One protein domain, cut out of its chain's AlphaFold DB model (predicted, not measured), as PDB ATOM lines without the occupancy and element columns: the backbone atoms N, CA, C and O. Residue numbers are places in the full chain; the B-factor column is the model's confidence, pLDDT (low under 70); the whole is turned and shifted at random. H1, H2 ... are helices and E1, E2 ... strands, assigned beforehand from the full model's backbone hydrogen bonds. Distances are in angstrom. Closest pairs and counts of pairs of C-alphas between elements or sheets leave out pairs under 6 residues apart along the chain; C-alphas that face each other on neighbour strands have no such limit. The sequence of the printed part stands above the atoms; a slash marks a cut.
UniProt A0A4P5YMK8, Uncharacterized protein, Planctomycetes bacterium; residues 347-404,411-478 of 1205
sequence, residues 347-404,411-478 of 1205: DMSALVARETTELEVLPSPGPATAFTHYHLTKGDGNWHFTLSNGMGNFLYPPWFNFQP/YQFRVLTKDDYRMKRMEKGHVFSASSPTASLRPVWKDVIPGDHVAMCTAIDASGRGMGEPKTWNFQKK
ATOM      1  N   ASP A 347      34.102  53.538 -39.539       91.50
ATOM      2  CA  ASP A 347      33.869  53.598 -38.093       91.50
ATOM      3  C   ASP A 347      32.573  54.347 -37.750       91.50
ATOM      4  O   ASP A 347      31.795  53.907 -36.901       91.50
ATOM      5  N   MET A 348      32.288  55.443 -38.457       92.00
ATOM      6  CA  MET A 348      31.033  56.180 -38.311       92.00
ATOM      7  C   MET A 348      29.844  55.372 -38.837       92.00
ATOM      8  O   MET A 348      28.790  55.358 -38.204       92.00
ATOM      9  N   SER A 349      30.015  54.659 -39.951       91.19
ATOM     10  CA  SER A 349      28.994  53.755 -40.495       91.19
ATOM     11  C   SER A 349      28.686  52.611 -39.522       91.19
ATOM     12  O   SER A 349      27.521  52.298 -39.281       91.19
ATOM     13  N   ALA A 350      29.715  52.039 -38.887       91.44
ATOM     14  CA  ALA A 350      29.555  51.037 -37.837       91.44
ATOM     15  C   ALA A 350      28.834  51.603 -36.601       91.44
ATOM     16  O   ALA A 350      27.979  50.927 -36.027       91.44
ATOM     17  N   LEU A 351      29.121  52.852 -36.212       91.44
ATOM     18  CA  LEU A 351      28.422  53.525 -35.116       91.44
ATOM     19  C   LEU A 351      26.935  53.750 -35.435       91.44
ATOM     20  O   LEU A 351      26.095  53.478 -34.580       91.44
ATOM     21  N   VAL A 352      26.601  54.180 -36.658       93.50
ATOM     22  CA  VAL A 352      25.205  54.304 -37.120       93.50
ATOM     23  C   VAL A 352      24.493  52.956 -37.061       93.50
ATOM     24  O   VAL A 352      23.393  52.867 -36.516       93.50
ATOM     25  N   ALA A 353      25.118  51.898 -37.585       91.94
ATOM     26  CA  ALA A 353      24.547  50.556 -37.562       91.94
ATOM     27  C   ALA A 353      24.312  50.070 -36.123       91.94
ATOM     28  O   ALA A 353      23.260  49.512 -35.821       91.94
ATOM     29  N   ARG A 354      25.250  50.333 -35.207       90.31
ATOM     30  CA  ARG A 354      25.101  50.012 -33.784       90.31
ATOM     31  C   ARG A 354      23.925  50.766 -33.157       90.31
ATOM     32  O   ARG A 354      23.045  50.139 -32.579       90.31
ATOM     33  N   GLU A 355      23.859  52.090 -33.302       90.94
ATOM     34  CA  GLU A 355      22.783  52.895 -32.699       90.94
ATOM     35  C   GLU A 355      21.396  52.516 -33.235       90.94
ATOM     36  O   GLU A 355      20.470  52.300 -32.455       90.94
ATOM     37  N   THR A 356      21.258  52.356 -34.551       91.88
ATOM     38  CA  THR A 356      19.973  52.022 -35.195       91.88
ATOM     39  C   THR A 356      19.503  50.593 -34.930       91.88
ATOM     40  O   THR A 356      18.327  50.293 -35.128       91.88
ATOM     41  N   THR A 357      20.384  49.705 -34.460       90.25
ATOM     42  CA  THR A 357      20.033  48.318 -34.117       90.25
ATOM     43  C   THR A 357      19.871  48.075 -32.626       90.25
ATOM     44  O   THR A 357      19.097  47.200 -32.238       90.25
ATOM     45  N   GLU A 358      20.556  48.843 -31.782       85.00
ATOM     46  CA  GLU A 358      20.576  48.618 -30.339       85.00
ATOM     47  C   GLU A 358      19.683  49.572 -29.542       85.00
ATOM     48  O   GLU A 358      19.257  49.206 -28.443       85.00
ATOM     49  N   LEU A 359      19.407  50.782 -30.042       87.75
ATOM     50  CA  LEU A 359      18.627  51.775 -29.303       87.75
ATOM     51  C   LEU A 359      17.130  51.582 -29.524       87.75
ATOM     52  O   LEU A 359      16.656  51.571 -30.650       87.75
ATOM     53  N   GLU A 360      16.378  51.517 -28.432       84.75
ATOM     54  CA  GLU A 360      14.917  51.570 -28.441       84.75
ATOM     55  C   GLU A 360      14.493  52.996 -28.102       84.75
ATOM     56  O   GLU A 360      14.880  53.535 -27.064       84.75
ATOM     57  N   VAL A 361      13.744  53.615 -29.008       83.19
ATOM     58  CA  VAL A 361      13.536  55.069 -29.009       83.19
ATOM     59  C   VAL A 361      12.092  55.451 -28.677       83.19
ATOM     60  O   VAL A 361      11.839  56.479 -28.051       83.19
ATOM     61  N   LEU A 362      11.134  54.603 -29.047       72.38
ATOM     62  CA  LEU A 362       9.745  54.744 -28.628       72.38
ATOM     63  C   LEU A 362       9.561  54.168 -27.218       72.38
ATOM     64  O   LEU A 362      10.163  53.135 -26.904       72.38
ATOM     65  N   PRO A 363       8.711  54.779 -26.373       70.69
ATOM     66  CA  PRO A 363       8.368  54.170 -25.099       70.69
ATOM     67  C   PRO A 363       7.639  52.847 -25.356       70.69
ATOM     68  O   PRO A 363       6.877  52.721 -26.320       70.69
ATOM     69  N   SER A 364       7.868  51.851 -24.501       74.56
ATOM     70  CA  SER A 364       7.232  50.542 -24.656       74.56
ATOM     71  C   SER A 364       5.693  50.654 -24.601       74.56
ATOM     72  O   SER A 364       5.152  51.590 -23.992       74.56
ATOM     73  N   PRO A 365       4.943  49.748 -25.257       76.00
ATOM     74  CA  PRO A 365       3.490  49.775 -25.227       76.00
ATOM     75  C   PRO A 365       2.970  49.536 -23.808       76.00
ATOM     76  O   PRO A 365       3.311  48.552 -23.152       76.00
ATOM     77  N   GLY A 366       2.102  50.430 -23.351       69.25
ATOM     78  CA  GLY A 366       1.431  50.365 -22.061       69.25
ATOM     79  C   GLY A 366       0.184  51.251 -22.049       69.25
ATOM     80  O   GLY A 366      -0.077  51.955 -23.026       69.25
ATOM     81  N   PRO A 367      -0.596  51.258 -20.954       62.81
ATOM     82  CA  PRO A 367      -1.839  52.029 -20.884       62.81
ATOM     83  C   PRO A 367      -1.670  53.517 -21.230       62.81
ATOM     84  O   PRO A 367      -2.522  54.084 -21.905       62.81
ATOM     85  N   ALA A 368      -0.548  54.133 -20.839       59.84
ATOM     86  CA  ALA A 368      -0.266  55.541 -21.125       59.84
ATOM     87  C   ALA A 368       0.188  55.807 -22.575       59.84
ATOM     88  O   ALA A 368      -0.066  56.882 -23.108       59.84
ATOM     89  N   THR A 369       0.832  54.841 -23.233       65.56
ATOM     90  CA  THR A 369       1.394  54.985 -24.592       65.56
ATOM     91  C   THR A 369       0.515  54.345 -25.664       65.56
ATOM     92  O   THR A 369       0.812  54.448 -26.854       65.56
ATOM     93  N   ALA A 370      -0.588  53.701 -25.264       65.19
ATOM     94  CA  ALA A 370      -1.517  53.015 -26.157       65.19
ATOM     95  C   ALA A 370      -2.027  53.927 -27.281       65.19
ATOM     96  O   ALA A 370      -2.151  53.477 -28.418       65.19
ATOM     97  N   PHE A 371      -2.264  55.205 -26.974       62.44
ATOM     98  CA  PHE A 371      -2.676  56.207 -27.954       62.44
ATOM     99  C   PHE A 371      -1.592  56.457 -29.013       62.44
ATOM    100  O   PHE A 371      -1.853  56.338 -30.209       62.44
ATOM    101  N   THR A 372      -0.353  56.711 -28.587       67.81
ATOM    102  CA  THR A 372       0.793  56.899 -29.491       67.81
ATOM    103  C   THR A 372       1.005  55.673 -30.371       67.81
ATOM    104  O   THR A 372       1.031  55.791 -31.592       67.81
ATOM    105  N   HIS A 373       1.035  54.473 -29.787       68.94
ATOM    106  CA  HIS A 373       1.183  53.226 -30.548       68.94
ATOM    107  C   HIS A 373       0.021  52.953 -31.510       68.94
ATOM    108  O   HIS A 373       0.222  52.272 -32.510       68.94
ATOM    109  N   TYR A 374      -1.179  53.480 -31.258       64.75
ATOM    110  CA  TYR A 374      -2.312  53.392 -32.184       64.75
ATOM    111  C   TYR A 374      -2.176  54.355 -33.376       64.75
ATOM    112  O   TYR A 374      -2.436  53.977 -34.519       64.75
ATOM    113  N   HIS A 375      -1.746  55.593 -33.131       60.44
ATOM    114  CA  HIS A 375      -1.650  56.624 -34.171       60.44
ATOM    115  C   HIS A 375      -0.390  56.531 -35.026       60.44
ATOM    116  O   HIS A 375      -0.426  56.896 -36.198       60.44
ATOM    117  N   LEU A 376       0.699  55.979 -34.490       65.50
ATOM    118  CA  LEU A 376       1.899  55.683 -35.276       65.50
ATOM    119  C   LEU A 376       1.676  54.580 -36.323       65.50
ATOM    120  O   LEU A 376       2.572  54.279 -37.108       65.50
ATOM    121  N   THR A 377       0.511  53.932 -36.316       58.16
ATOM    122  CA  THR A 377       0.362  52.617 -36.940       58.16
ATOM    123  C   THR A 377      -0.909  52.395 -37.744       58.16
ATOM    124  O   THR A 377      -0.913  51.538 -38.625       58.16
ATOM    125  N   LYS A 378      -1.964  53.183 -37.516       51.59
ATOM    126  CA  LYS A 378      -3.086  53.298 -38.448       51.59
ATOM    127  C   LYS A 378      -2.991  54.613 -39.206       51.59
ATOM    128  O   LYS A 378      -3.547  55.614 -38.766       51.59
ATOM    129  N   GLY A 379      -2.352  54.606 -40.373       50.72
ATOM    130  CA  GLY A 379      -2.732  55.593 -41.376       50.72
ATOM    131  C   GLY A 379      -3.940  55.071 -42.140       50.72
ATOM    132  O   GLY A 379      -3.889  54.103 -42.892       50.72
ATOM    133  N   ASP A 380      -5.060  55.719 -41.918       43.03
ATOM    134  CA  ASP A 380      -6.135  55.853 -42.878       43.03
ATOM    135  C   ASP A 380      -5.564  56.265 -44.251       43.03
ATOM    136  O   ASP A 380      -5.155  57.402 -44.472       43.03
ATOM    137  N   GLY A 381      -5.471  55.295 -45.168       42.28
ATOM    138  CA  GLY A 381      -4.749  55.357 -46.449       42.28
ATOM    139  C   GLY A 381      -5.258  56.349 -47.506       42.28
ATOM    140  O   GLY A 381      -5.090  56.082 -48.691       42.28
ATOM    141  N   ASN A 382      -5.867  57.469 -47.112       39.44
ATOM    142  CA  ASN A 382      -6.493  58.446 -48.007       39.44
ATOM    143  C   ASN A 382      -5.743  59.783 -48.165       39.44
ATOM    144  O   ASN A 382      -6.248  60.654 -48.869       39.44
ATOM    145  N   TRP A 383      -4.546  59.976 -47.590       42.59
ATOM    146  CA  TRP A 383      -3.847  61.270 -47.692       42.59
ATOM    147  C   TRP A 383      -2.396  61.203 -48.189       42.59
ATOM    148  O   TRP A 383      -1.541  60.506 -47.645       42.59
ATOM    149  N   HIS A 384      -2.128  62.026 -49.211       39.16
ATOM    150  CA  HIS A 384      -0.893  62.125 -50.000       39.16
ATOM    151  C   HIS A 384       0.300  62.834 -49.323       39.16
ATOM    152  O   HIS A 384       1.357  62.930 -49.942       39.16
ATOM    153  N   PHE A 385       0.166  63.326 -48.085       41.81
ATOM    154  CA  PHE A 385       1.258  64.018 -47.372       41.81
ATOM    155  C   PHE A 385       1.906  63.203 -46.246       41.81
ATOM    156  O   PHE A 385       2.927  63.625 -45.706       41.81
ATOM    157  N   THR A 386       1.391  62.011 -45.931       40.22
ATOM    158  CA  THR A 386       2.196  61.011 -45.221       40.22
ATOM    159  C   THR A 386       3.106  60.308 -46.209       40.22
ATOM    160  O   THR A 386       2.644  59.688 -47.167       40.22
ATOM    161  N   LEU A 387       4.407  60.395 -45.944       44.06
ATOM    162  CA  LEU A 387       5.381  59.402 -46.371       44.06
ATOM    163  C   LEU A 387       4.760  58.015 -46.066       44.06
ATOM    164  O   LEU A 387       4.482  57.722 -44.910       44.06
ATOM    165  N   SER A 388       4.419  57.270 -47.129       41.59
ATOM    166  CA  SER A 388       3.895  55.884 -47.202       41.59
ATOM    167  C   SER A 388       2.540  55.520 -46.532       41.59
ATOM    168  O   SER A 388       2.453  55.185 -45.361       41.59
ATOM    169  N   ASN A 389       1.467  55.443 -47.343       47.59
ATOM    170  CA  ASN A 389       0.346  54.462 -47.327       47.59
ATOM    171  C   ASN A 389      -0.230  53.925 -45.989       47.59
ATOM    172  O   ASN A 389      -0.775  52.821 -45.954       47.59
ATOM    173  N   GLY A 390      -0.136  54.678 -44.899       53.44
ATOM    174  CA  GLY A 390      -0.601  54.263 -43.582       53.44
ATOM    175  C   GLY A 390       0.146  53.102 -42.940       53.44
ATOM    176  O   GLY A 390      -0.428  52.374 -42.132       53.44
ATOM    177  N   MET A 391       1.425  52.950 -43.283       61.03
ATOM    178  CA  MET A 391       2.355  52.056 -42.598       61.03
ATOM    179  C   MET A 391       3.200  52.885 -41.621       61.03
ATOM    180  O   MET A 391       3.583  54.004 -41.945       61.03
ATOM    181  N   GLY A 392       3.480  52.358 -40.426       74.19
ATOM    182  CA  GLY A 392       4.442  53.001 -39.524       74.19
ATOM    183  C   GLY A 392       5.848  52.945 -40.130       74.19
ATOM    184  O   GLY A 392       6.245  51.886 -40.619       74.19
ATOM    185  N   ASN A 393       6.587  54.056 -40.105       83.44
ATOM    186  CA  ASN A 393       7.941  54.150 -40.655       83.44
ATOM    187  C   ASN A 393       8.951  54.256 -39.516       83.44
ATOM    188  O   ASN A 393       8.862  55.186 -38.718       83.44
ATOM    189  N   PHE A 394       9.915  53.341 -39.464       89.56
ATOM    190  CA  PHE A 394      10.845  53.232 -38.343       89.56
ATOM    191  C   PHE A 394      12.290  53.131 -38.822       89.56
ATOM    192  O   PHE A 394      12.614  52.364 -39.733       89.56
ATOM    193  N   LEU A 395      13.159  53.905 -38.187       91.88
ATOM    194  CA  LEU A 395      14.609  53.798 -38.269       91.88
ATOM    195  C   LEU A 395      15.138  52.856 -37.173       91.88
ATOM    196  O   LEU A 395      15.972  51.987 -37.439       91.88
ATOM    197  N   TYR A 396      14.610  52.999 -35.959       93.69
ATOM    198  CA  TYR A 396      14.967  52.200 -34.786       93.69
ATOM    199  C   TYR A 396      13.999  51.018 -34.604       93.69
ATOM    200  O   TYR A 396      12.903  51.039 -35.164       93.69
ATOM    201  N   PRO A 397      14.356  49.976 -33.827       93.19
ATOM    202  CA  PRO A 397      13.474  48.842 -33.591       93.19
ATOM    203  C   PRO A 397      12.148  49.294 -32.952       93.19
ATOM    204  O   PRO A 397      12.164  49.862 -31.853       93.19
ATOM    205  N   PRO A 398      10.995  49.052 -33.604       91.06
ATOM    206  CA  PRO A 398       9.709  49.465 -33.073       91.06
ATOM    207  C   PRO A 398       9.175  48.476 -32.041       91.06
ATOM    208  O   PRO A 398       9.555  47.300 -31.985       91.06
ATOM    209  N   TRP A 399       8.192  48.960 -31.291       88.19
ATOM    210  CA  TRP A 399       7.297  48.133 -30.498       88.19
ATOM    211  C   TRP A 399       5.932  48.061 -31.174       88.19
ATOM    212  O   TRP A 399       5.494  49.021 -31.807       88.19
ATOM    213  N   PHE A 400       5.221  46.955 -30.973       85.62
ATOM    214  CA  PHE A 400       3.839  46.820 -31.421       85.62
ATOM    215  C   PHE A 400       2.935  46.455 -30.251       85.62
ATOM    216  O   PHE A 400       3.291  45.644 -29.401       85.62
ATOM    217  N   ASN A 401       1.742  47.046 -30.207       83.19
ATOM    218  CA  ASN A 401       0.779  46.829 -29.129       83.19
ATOM    219  C   ASN A 401      -0.152  45.635 -29.422       83.19
ATOM    220  O   ASN A 401      -1.378  45.785 -29.486       83.19
ATOM    221  N   PHE A 402       0.422  44.451 -29.661       87.31
ATOM    222  CA  PHE A 402      -0.381  43.236 -29.801       87.31
ATOM    223  C   PHE A 402      -1.030  42.880 -28.460       87.31
ATOM    224  O   PHE A 402      -0.416  42.985 -27.401       87.31
ATOM    225  N   GLN A 403      -2.296  42.466 -28.507       88.50
ATOM    226  CA  GLN A 403      -3.036  42.099 -27.302       88.50
ATOM    227  C   GLN A 403      -2.571  40.732 -26.778       88.50
ATOM    228  O   GLN A 403      -2.339  39.831 -27.591       88.50
ATOM    229  N   PRO A 404      -2.452  40.553 -25.450       90.94
ATOM    230  CA  PRO A 404      -2.141  39.254 -24.869       90.94
ATOM    231  C   PRO A 404      -3.240  38.235 -25.162       90.94
ATOM    232  O   PRO A 404      -4.423  38.569 -25.224       90.94
ATOM    233  N   TYR A 411       5.399  34.178 -26.848       97.31
ATOM    234  CA  TYR A 411       5.005  34.723 -28.142       97.31
ATOM    235  C   TYR A 411       6.149  34.568 -29.135       97.31
ATOM    236  O   TYR A 411       7.297  34.879 -28.821       97.31
ATOM    237  N   GLN A 412       5.839  34.107 -30.343       97.50
ATOM    238  CA  GLN A 412       6.776  34.041 -31.456       97.50
ATOM    239  C   GLN A 412       6.522  35.205 -32.412       97.50
ATOM    240  O   GLN A 412       5.429  35.346 -32.968       97.50
ATOM    241  N   PHE A 413       7.556  36.009 -32.634       97.38
ATOM    242  CA  PHE A 413       7.562  37.094 -33.603       97.38
ATOM    243  C   PHE A 413       8.233  36.643 -34.892       97.38
ATOM    244  O   PHE A 413       9.279  35.997 -34.852       97.38
ATOM    245  N   ARG A 414       7.653  37.010 -36.036       97.19
ATOM    246  CA  ARG A 414       8.229  36.784 -37.364       97.19
ATOM    247  C   ARG A 414       8.156  38.059 -38.193       97.19
ATOM    248  O   ARG A 414       7.076  38.622 -38.336       97.19
ATOM    249  N   VAL A 415       9.278  38.488 -38.760       97.12
ATOM    250  CA  VAL A 415       9.348  39.649 -39.659       97.12
ATOM    251  C   VAL A 415       9.643  39.172 -41.073       97.12
ATOM    252  O   VAL A 415      10.620  38.459 -41.295       97.12
ATOM    253  N   LEU A 416       8.786  39.548 -42.020       96.44
ATOM    254  CA  LEU A 416       8.868  39.177 -43.433       96.44
ATOM    255  C   LEU A 416       8.877  40.434 -44.296       96.44
ATOM    256  O   LEU A 416       8.180  41.398 -43.976       96.44
ATOM    257  N   THR A 417       9.553  40.382 -45.443       96.06
ATOM    258  CA  THR A 417       9.294  41.375 -46.490       96.06
ATOM    259  C   THR A 417       7.831  41.271 -46.925       96.06
ATOM    260  O   THR A 417       7.225  40.192 -46.907       96.06
ATOM    261  N   LYS A 418       7.235  42.388 -47.339       90.88
ATOM    262  CA  LYS A 418       5.837  42.408 -47.797       90.88
ATOM    263  C   LYS A 418       5.584  41.468 -48.979       90.88
ATOM    264  O   LYS A 418       4.503  40.885 -49.079       90.88
ATOM    265  N   ASP A 419       6.584  41.277 -49.832       91.88
ATOM    266  CA  ASP A 419       6.529  40.340 -50.952       91.88
ATOM    267  C   ASP A 419       6.589  38.879 -50.492       91.88
ATOM    268  O   ASP A 419       5.797  38.062 -50.966       91.88
ATOM    269  N   ASP A 420       7.455  38.534 -49.534       93.50
ATOM    270  CA  ASP A 420       7.504  37.178 -48.971       93.50
ATOM    271  C   ASP A 420       6.217  36.814 -48.231       93.50
ATOM    272  O   ASP A 420       5.715  35.701 -48.394       93.50
ATOM    273  N   TYR A 421       5.632  37.762 -47.494       91.75
ATOM    274  CA  TYR A 421       4.326  37.583 -46.863       91.75
ATOM    275  C   TYR A 421       3.223  37.319 -47.904       91.75
ATOM    276  O   TYR A 421       2.469  36.353 -47.780       91.75
ATOM    277  N   ARG A 422       3.161  38.115 -48.984       90.62
ATOM    278  CA  ARG A 422       2.191  37.926 -50.084       90.62
ATOM    279  C   ARG A 422       2.353  36.584 -50.795       90.62
ATOM    280  O   ARG A 422       1.355  35.961 -51.148       90.62
ATOM    281  N   MET A 423       3.591  36.131 -50.982       92.31
ATOM    282  CA  MET A 423       3.905  34.830 -51.585       92.31
ATOM    283  C   MET A 423       3.835  33.663 -50.588       92.31
ATOM    284  O   MET A 423       4.101  32.528 -50.978       92.31
ATOM    285  N   LYS A 424       3.477  33.917 -49.319       91.50
ATOM    286  CA  LYS A 424       3.416  32.927 -48.230       91.50
ATOM    287  C   LYS A 424       4.739  32.175 -47.986       91.50
ATOM    288  O   LYS A 424       4.721  31.022 -47.563       91.50
ATOM    289  N   ARG A 425       5.887  32.823 -48.216       91.31
ATOM    290  CA  ARG A 425       7.244  32.276 -47.991       91.31
ATOM    291  C   ARG A 425       7.695  32.471 -46.543       91.31
ATOM    292  O   ARG A 425       8.631  33.214 -46.251       91.31
ATOM    293  N   MET A 426       6.960  31.857 -45.619       88.88
ATOM    294  CA  MET A 426       7.116  32.070 -44.175       88.88
ATOM    295  C   MET A 426       8.513  31.693 -43.665       88.88
ATOM    296  O   MET A 426       8.996  32.291 -42.705       88.88
ATOM    297  N   GLU A 427       9.178  30.739 -44.315       90.88
ATOM    298  CA  GLU A 427      10.515  30.240 -43.990       90.88
ATOM    299  C   GLU A 427      11.628  31.286 -44.132       90.88
ATOM    300  O   GLU A 427      12.683  31.125 -43.526       90.88
ATOM    301  N   LYS A 428      11.398  32.364 -44.892       90.00
ATOM    302  CA  LYS A 428      12.390  33.424 -45.134       90.00
ATOM    303  C   LYS A 428      12.414  34.526 -44.076       90.00
ATOM    304  O   LYS A 428      13.285  35.387 -44.125       90.00
ATOM    305  N   GLY A 429      11.447  34.537 -43.160       90.50
ATOM    306  CA  GLY A 429      11.331  35.587 -42.150       90.50
ATOM    307  C   GLY A 429      12.315  35.429 -40.993       90.50
ATOM    308  O   GLY A 429      12.670  34.313 -40.616       90.50
ATOM    309  N   HIS A 430      12.691  36.546 -40.376       96.69
ATOM    310  CA  HIS A 430      13.473  36.551 -39.138       96.69
ATOM    311  C   HIS A 430      12.557  36.258 -37.950       96.69
ATOM    312  O   HIS A 430      11.473  36.837 -37.863       96.69
ATOM    313  N   VAL A 431      12.972  35.363 -37.048       96.81
ATOM    314  CA  VAL A 431      12.126  34.849 -35.958       96.81
ATOM    315  C   VAL A 431      12.805  35.027 -34.608       96.81
ATOM    316  O   VAL A 431      13.990  34.736 -34.474       96.81
ATOM    317  N   PHE A 432      12.039  35.429 -33.595       97.25
ATOM    318  CA  PHE A 432      12.456  35.346 -32.196       97.25
ATOM    319  C   PHE A 432      11.262  35.061 -31.279       97.25
ATOM    320  O   PHE A 432      10.111  35.291 -31.655       97.25
ATOM    321  N   SER A 433      11.537  34.560 -30.075       96.44
ATOM    322  CA  SER A 433      10.525  34.340 -29.037       96.44
ATOM    323  C   SER A 433      10.662  35.372 -27.920       96.44
ATOM    324  O   SER A 433      11.774  35.756 -27.560       96.44
ATOM    325  N   ALA A 434       9.538  35.794 -27.348       94.88
ATOM    326  CA  ALA A 434       9.484  36.703 -26.210       94.88
ATOM    327  C   ALA A 434       8.365  36.310 -25.241       94.88
ATOM    328  O   ALA A 434       7.370  35.710 -25.630       94.88
ATOM    329  N   SER A 435       8.499  36.688 -23.973       91.62
ATOM    330  CA  SER A 435       7.477  36.442 -22.945       91.62
ATOM    331  C   SER A 435       6.268  37.383 -23.036       91.62
ATOM    332  O   SER A 435       5.266  37.155 -22.367       91.62
ATOM    333  N   SER A 436       6.347  38.440 -23.850       90.69
ATOM    334  CA  SER A 436       5.302  39.459 -23.995       90.69
ATOM    335  C   SER A 436       4.897  39.635 -25.464       90.69
ATOM    336  O   SER A 436       5.783  39.673 -26.324       90.69
ATOM    337  N   PRO A 437       3.597  39.834 -25.769       91.88
ATOM    338  CA  PRO A 437       3.138  40.191 -27.114       91.88
ATOM    339  C   PRO A 437       3.539  41.620 -27.500       91.88
ATOM    340  O   PRO A 437       3.449  41.990 -28.664       91.88
ATOM    341  N   THR A 438       3.991  42.432 -26.544       90.06
ATOM    342  CA  THR A 438       4.434  43.809 -26.779       90.06
ATOM    343  C   THR A 438       5.950  43.940 -26.850       90.06
ATOM    344  O   THR A 438       6.467  45.028 -26.637       90.06
ATOM    345  N   ALA A 439       6.684  42.850 -27.102       90.06
ATOM    346  CA  ALA A 439       8.139  42.888 -27.210       90.06
ATOM    347  C   ALA A 439       8.619  43.715 -28.419       90.06
ATOM    348  O   ALA A 439       7.992  43.735 -29.479       90.06
ATOM    349  N   SER A 440       9.758  44.383 -28.245       90.88
ATOM    350  CA  SER A 440      10.458  45.133 -29.290       90.88
ATOM    351  C   SER A 440      11.025  44.204 -30.361       90.88
ATOM    352  O   SER A 440      11.469  43.093 -30.063       90.88
ATOM    353  N   LEU A 441      11.078  44.676 -31.611       94.00
ATOM    354  CA  LEU A 441      11.724  43.953 -32.712       94.00
ATOM    355  C   LEU A 441      13.262  43.963 -32.658       94.00
ATOM    356  O   LEU A 441      13.903  43.384 -33.540       94.00
ATOM    357  N   ARG A 442      13.870  44.579 -31.637       93.31
ATOM    358  CA  ARG A 442      15.328  44.675 -31.468       93.31
ATOM    359  C   ARG A 442      16.097  43.369 -31.744       93.31
ATOM    360  O   ARG A 442      17.098  43.455 -32.453       93.31
ATOM    361  N   PRO A 443      15.664  42.168 -31.293       94.94
ATOM    362  CA  PRO A 443      16.425  40.928 -31.501       94.94
ATOM    363  C   PRO A 443      16.682  40.558 -32.967       94.94
ATOM    364  O   PRO A 443      17.661  39.874 -33.255       94.94
ATOM    365  N   VAL A 444      15.816  41.000 -33.882       95.50
ATOM    366  CA  VAL A 444      15.911  40.703 -35.322       95.50
ATOM    367  C   VAL A 444      16.201  41.942 -36.169       95.50
ATOM    368  O   VAL A 444      16.493  41.814 -37.354       95.50
ATOM    369  N   TRP A 445      16.149  43.149 -35.592       95.44
ATOM    370  CA  TRP A 445      16.165  44.405 -36.351       95.44
ATOM    371  C   TRP A 445      17.416  44.613 -37.205       95.44
ATOM    372  O   TRP A 445      17.320  45.167 -38.301       95.44
ATOM    373  N   LYS A 446      18.578  44.149 -36.729       94.62
ATOM    374  CA  LYS A 446      19.852  44.230 -37.462       94.62
ATOM    375  C   LYS A 446      19.831  43.482 -38.798       94.62
ATOM    376  O   LYS A 446      20.526  43.888 -39.720       94.62
ATOM    377  N   ASP A 447      19.019  42.429 -38.899       94.75
ATOM    378  CA  ASP A 447      18.951  41.562 -40.075       94.75
ATOM    379  C   ASP A 447      17.825  41.988 -41.037       94.75
ATOM    380  O   ASP A 447      17.821  41.615 -42.209       94.75
ATOM    381  N   VAL A 448      16.886  42.819 -40.567       94.75
ATOM    382  CA  VAL A 448      15.816  43.393 -41.394       94.75
ATOM    383  C   VAL A 448      16.416  44.432 -42.345       94.75
ATOM    384  O   VAL A 448      17.005  45.416 -41.908       94.75
ATOM    385  N   ILE A 449      16.247  44.258 -43.654       94.00
ATOM    386  CA  ILE A 449      16.702  45.235 -44.660       94.00
ATOM    387  C   ILE A 449      15.754  46.449 -44.751       94.00
ATOM    388  O   ILE A 449      14.575  46.309 -44.430       94.00
ATOM    389  N   PRO A 450      16.195  47.635 -45.206       93.62
ATOM    390  CA  PRO A 450      15.289  48.754 -45.495       93.62
ATOM    391  C   PRO A 450      14.197  48.377 -46.515       93.62
ATOM    392  O   PRO A 450      14.470  47.653 -47.474       93.62
ATOM    393  N   GLY A 451      12.964  48.859 -46.324       92.44
ATOM    394  CA  GLY A 451      11.817  48.563 -47.198       92.44
ATOM    395  C   GLY A 451      10.518  48.224 -46.457       92.44
ATOM    396  O   GLY A 451      10.415  48.420 -45.249       92.44
ATOM    397  N   ASP A 452       9.521  47.730 -47.195       92.94
ATOM    398  CA  ASP A 452       8.198  47.346 -46.679       92.94
ATOM    399  C   ASP A 452       8.209  45.939 -46.049       92.94
ATOM    400  O   ASP A 452       8.563  44.953 -46.705       92.94
ATOM    401  N   HIS A 453       7.697  45.821 -44.821       94.69
ATOM    402  CA  HIS A 453       7.670  44.581 -44.040       94.69
ATOM    403  C   HIS A 453       6.319  44.302 -43.383       94.69
ATOM    404  O   HIS A 453       5.463  45.177 -43.235       94.69
ATOM    405  N   VAL A 454       6.158  43.050 -42.955       94.00
ATOM    406  CA  VAL A 454       5.057  42.566 -42.122       94.00
ATOM    407  C   VAL A 454       5.636  41.900 -40.875       94.00
ATOM    408  O   VAL A 454       6.363  40.911 -40.979       94.00
ATOM    409  N   ALA A 455       5.309  42.427 -39.696       94.50
ATOM    410  CA  ALA A 455       5.551  41.764 -38.419       94.50
ATOM    411  C   ALA A 455       4.355  40.874 -38.068       94.50
ATOM    412  O   ALA A 455       3.207  41.299 -38.175       94.50
ATOM    413  N   MET A 456       4.615  39.651 -37.626       95.44
ATOM    414  CA  MET A 456       3.607  38.693 -37.180       95.44
ATOM    415  C   MET A 456       3.890  38.290 -35.737       95.44
ATOM    416  O   MET A 456       5.031  37.971 -35.419       95.44
ATOM    417  N   CYS A 457       2.864  38.257 -34.891       96.38
ATOM    418  CA  CYS A 457       2.936  37.780 -33.514       96.38
ATOM    419  C   CYS A 457       1.992  36.587 -33.337       96.38
ATOM    420  O   CYS A 457       0.788  36.696 -33.582       96.38
ATOM    421  N   THR A 458       2.547  35.445 -32.931       97.19
ATOM    422  CA  THR A 458       1.805  34.204 -32.670       97.19
ATOM    423  C   THR A 458       1.949  33.851 -31.198       97.19
ATOM    424  O   THR A 458       3.069  33.700 -30.718       97.19
ATOM    425  N   ALA A 459       0.837  33.718 -30.478       97.56
ATOM    426  CA  ALA A 459       0.844  33.203 -29.113       97.56
ATOM    427  C   ALA A 459       1.132  31.696 -29.131       97.56
ATOM    428  O   ALA A 459       0.585  30.989 -29.972       97.56
ATOM    429  N   ILE A 460       1.987  31.211 -28.235       97.75
ATOM    430  CA  ILE A 460       2.396  29.806 -28.148       97.75
ATOM    431  C   ILE A 460       2.023  29.277 -26.761       97.75
ATOM    432  O   ILE A 460       2.351  29.902 -25.753       97.75
ATOM    433  N   ASP A 461       1.323  28.143 -26.702       96.69
ATOM    434  CA  ASP A 461       0.979  27.476 -25.442       96.69
ATOM    435  C   ASP A 461       2.187  26.728 -24.836       96.69
ATOM    436  O   ASP A 461       3.218  26.533 -25.483       96.69
ATOM    437  N   ALA A 462       2.053  26.247 -23.597       95.56
ATOM    438  CA  ALA A 462       3.110  25.490 -22.911       95.56
ATOM    439  C   ALA A 462       3.503  24.168 -23.614       95.56
ATOM    440  O   ALA A 462       4.539  23.585 -23.301       95.56
ATOM    441  N   SER A 463       2.693  23.678 -24.563       94.88
ATOM    442  CA  SER A 463       2.999  22.501 -25.390       94.88
ATOM    443  C   SER A 463       3.718  22.848 -26.701       94.88
ATOM    444  O   SER A 463       4.021  21.954 -27.491       94.88
ATOM    445  N   GLY A 464       3.995  24.134 -26.943       93.81
ATOM    446  CA  GLY A 464       4.629  24.627 -28.163       93.81
ATOM    447  C   GLY A 464       3.666  24.813 -29.340       93.81
ATOM    448  O   GLY A 464       4.124  25.005 -30.468       93.81
ATOM    449  N   ARG A 465       2.345  24.750 -29.127       94.69
ATOM    450  CA  ARG A 465       1.345  24.929 -30.193       94.69
ATOM    451  C   ARG A 465       0.920  26.389 -30.308       94.69
ATOM    452  O   ARG A 465       0.717  27.069 -29.308       94.69
ATOM    453  N   GLY A 466       0.739  26.850 -31.544       94.69
ATOM    454  CA  GLY A 466       0.198  28.177 -31.827       94.69
ATOM    455  C   GLY A 466      -1.257  28.317 -31.374       94.69
ATOM    456  O   GLY A 466      -2.092  27.460 -31.663       94.69
ATOM    457  N   MET A 467      -1.556  29.408 -30.676       95.19
ATOM    458  CA  MET A 467      -2.877  29.763 -30.170       95.19
ATOM    459  C   MET A 467      -3.501  30.849 -31.054       95.19
ATOM    460  O   MET A 467      -3.104  32.014 -31.004       95.19
ATOM    461  N   GLY A 468      -4.513  30.468 -31.838       90.12
ATOM    462  CA  GLY A 468      -5.241  31.376 -32.728       90.12
ATOM    463  C   GLY A 468      -4.456  31.817 -33.970       90.12
ATOM    464  O   GLY A 468      -3.337  31.377 -34.221       90.12
ATOM    465  N   GLU A 469      -5.077  32.686 -34.772       90.56
ATOM    466  CA  GLU A 469      -4.451  33.252 -35.972       90.56
ATOM    467  C   GLU A 469      -3.389  34.304 -35.604       90.56
ATOM    468  O   GLU A 469      -3.677  35.185 -34.777       90.56
ATOM    469  N   PRO A 470      -2.199  34.278 -36.241       91.50
ATOM    470  CA  PRO A 470      -1.166  35.280 -36.022       91.50
ATOM    471  C   PRO A 470      -1.694  36.699 -36.239       91.50
ATOM    472  O   PRO A 470      -2.340  37.003 -37.244       91.50
ATOM    473  N   LYS A 471      -1.385  37.602 -35.309       93.69
ATOM    474  CA  LYS A 471      -1.672  39.028 -35.484       93.69
ATOM    475  C   LYS A 471      -0.582  39.650 -36.340       93.69
ATOM    476  O   LYS A 471       0.595  39.439 -36.073       93.69
ATOM    477  N   THR A 472      -0.967  40.405 -37.363       90.88
ATOM    478  CA  THR A 472      -0.032  40.981 -38.338       90.88
ATOM    479  C   THR A 472      -0.002  42.500 -38.275       90.88
ATOM    480  O   THR A 472      -1.024  43.126 -37.991       90.88
ATOM    481  N   TRP A 473       1.136  43.086 -38.630       87.62
ATOM    482  CA  TRP A 473       1.338  44.527 -38.688       87.62
ATOM    483  C   TRP A 473       2.226  44.922 -39.861       87.62
ATOM    484  O   TRP A 473       3.304  44.357 -40.018       87.62
ATOM    485  N   ASN A 474       1.803  45.901 -40.659       88.56
ATOM    486  CA  ASN A 474       2.623  46.430 -41.748       88.56
ATOM    487  C   ASN A 474       3.475  47.594 -41.239       88.56
ATOM    488  O   ASN A 474       2.975  48.459 -40.519       88.56
ATOM    489  N   PHE A 475       4.736  47.646 -41.649       89.88
ATOM    490  CA  PHE A 475       5.625  48.766 -41.354       89.88
ATOM    491  C   PHE A 475       6.681  48.925 -42.450       89.88
ATOM    492  O   PHE A 475       6.893  48.013 -43.249       89.88
ATOM    493  N   GLN A 476       7.356  50.069 -42.479       90.06
ATOM    494  CA  GLN A 476       8.505  50.321 -43.341       90.06
ATOM    495  C   GLN A 476       9.755  50.526 -42.481       90.06
ATOM    496  O   GLN A 476       9.739  51.319 -41.538       90.06
ATOM    497  N   LYS A 477      10.851  49.836 -42.810       92.94
ATOM    498  CA  LYS A 477      12.177  50.145 -42.260       92.94
ATOM    499  C   LYS A 477      12.848  51.210 -43.131       92.94
ATOM    500  O   LYS A 477      12.989  51.004 -44.340       92.94
ATOM    501  N   LYS A 478      13.243  52.331 -42.526       90.94
ATOM    502  CA  LYS A 478      13.925  53.458 -43.183       90.94
ATOM    503  C   LYS A 478      15.399  53.148 -43.455       90.94
ATOM    504  O   LYS A 478      15.973  52.241 -42.856       90.94
TER     505      LYS A 478
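This is residues 347 to 404 and 411 to 478 of the 1205 residues of an uncharacterized protein of Planctomycetes bacterium (UniProt A0A4P5YMK8). A strongly twisted sheet built round the long hairpin E4 and E5 forms the body, with short helices H3 and H4 packed on it. Residues 347 to 352 of H1 stick out, and H2 and the loop of residues 376 to 391 lie off the sheet. The 126 printed residues hold four named helices and five named strands, H1 H2 E1 E2 H3 E3 H4 E4 E5, of mixed class; the mixed sheet runs E1 E5 E4 E2 E3. It is compact, radius of gyration of the C-alphas 14.8 A, spanning 44 by 40 by 36 A.

H1, residues 347 to 358, only just touches H4, residues 442 to 445, with residues 357 to 358 alone and 3 pairs of C-alphas within 8 A; the closest are those of Thr 357 and Trp 445, 5.9 A. H2, residues 370 to 375, is not on the sheet. Edge strand E1, residues 392 to 394, is parallel to E5, residues 466 to 477 (N 394 and O 476, 2.9 A). E2, residues 411 to 417, is antiparallel to edge strand E3, residues 430 to 434 (N 413 and O 432, 2.8 A), and to E4, residues 451 to 460 (N 414 and O 456, 2.9 A). E4 and E5 form a hairpin (N 455 and O 473, 2.8 A). These N and O pairs are within hydrogen-bond range. H3, residues 418 to 422, is on the sheet at a height of 7.4 A; H4 is on it at 5.8 A. E3, H4 and E4 make a split strand-helix-strand unit, E2 between its parallel strands, with a right-handed crossover. H1, H2 and H3 have every O i to N i+4 pair within range; H4 is too short for one.

H1 begins at C-alpha 347 (33.869, 53.598, -38.093) and is 16.2 A long. E2 is 20.0 A, E4 28.3 A. E5, 27.1 A, bends by 73 degrees at residue 469 and ends at C-alpha 477 (12.177, 50.145, -42.260).

The C-alphas farthest apart, of Phe 385 and Ser 463, are 47.0 A apart. Residues 405 to 410 are not printed; C-alphas 404 and 411 are 9.1 A apart. The links H1 to H2 and H2 to E1 are long. Residues 366 to 391 have pLDDT under 70.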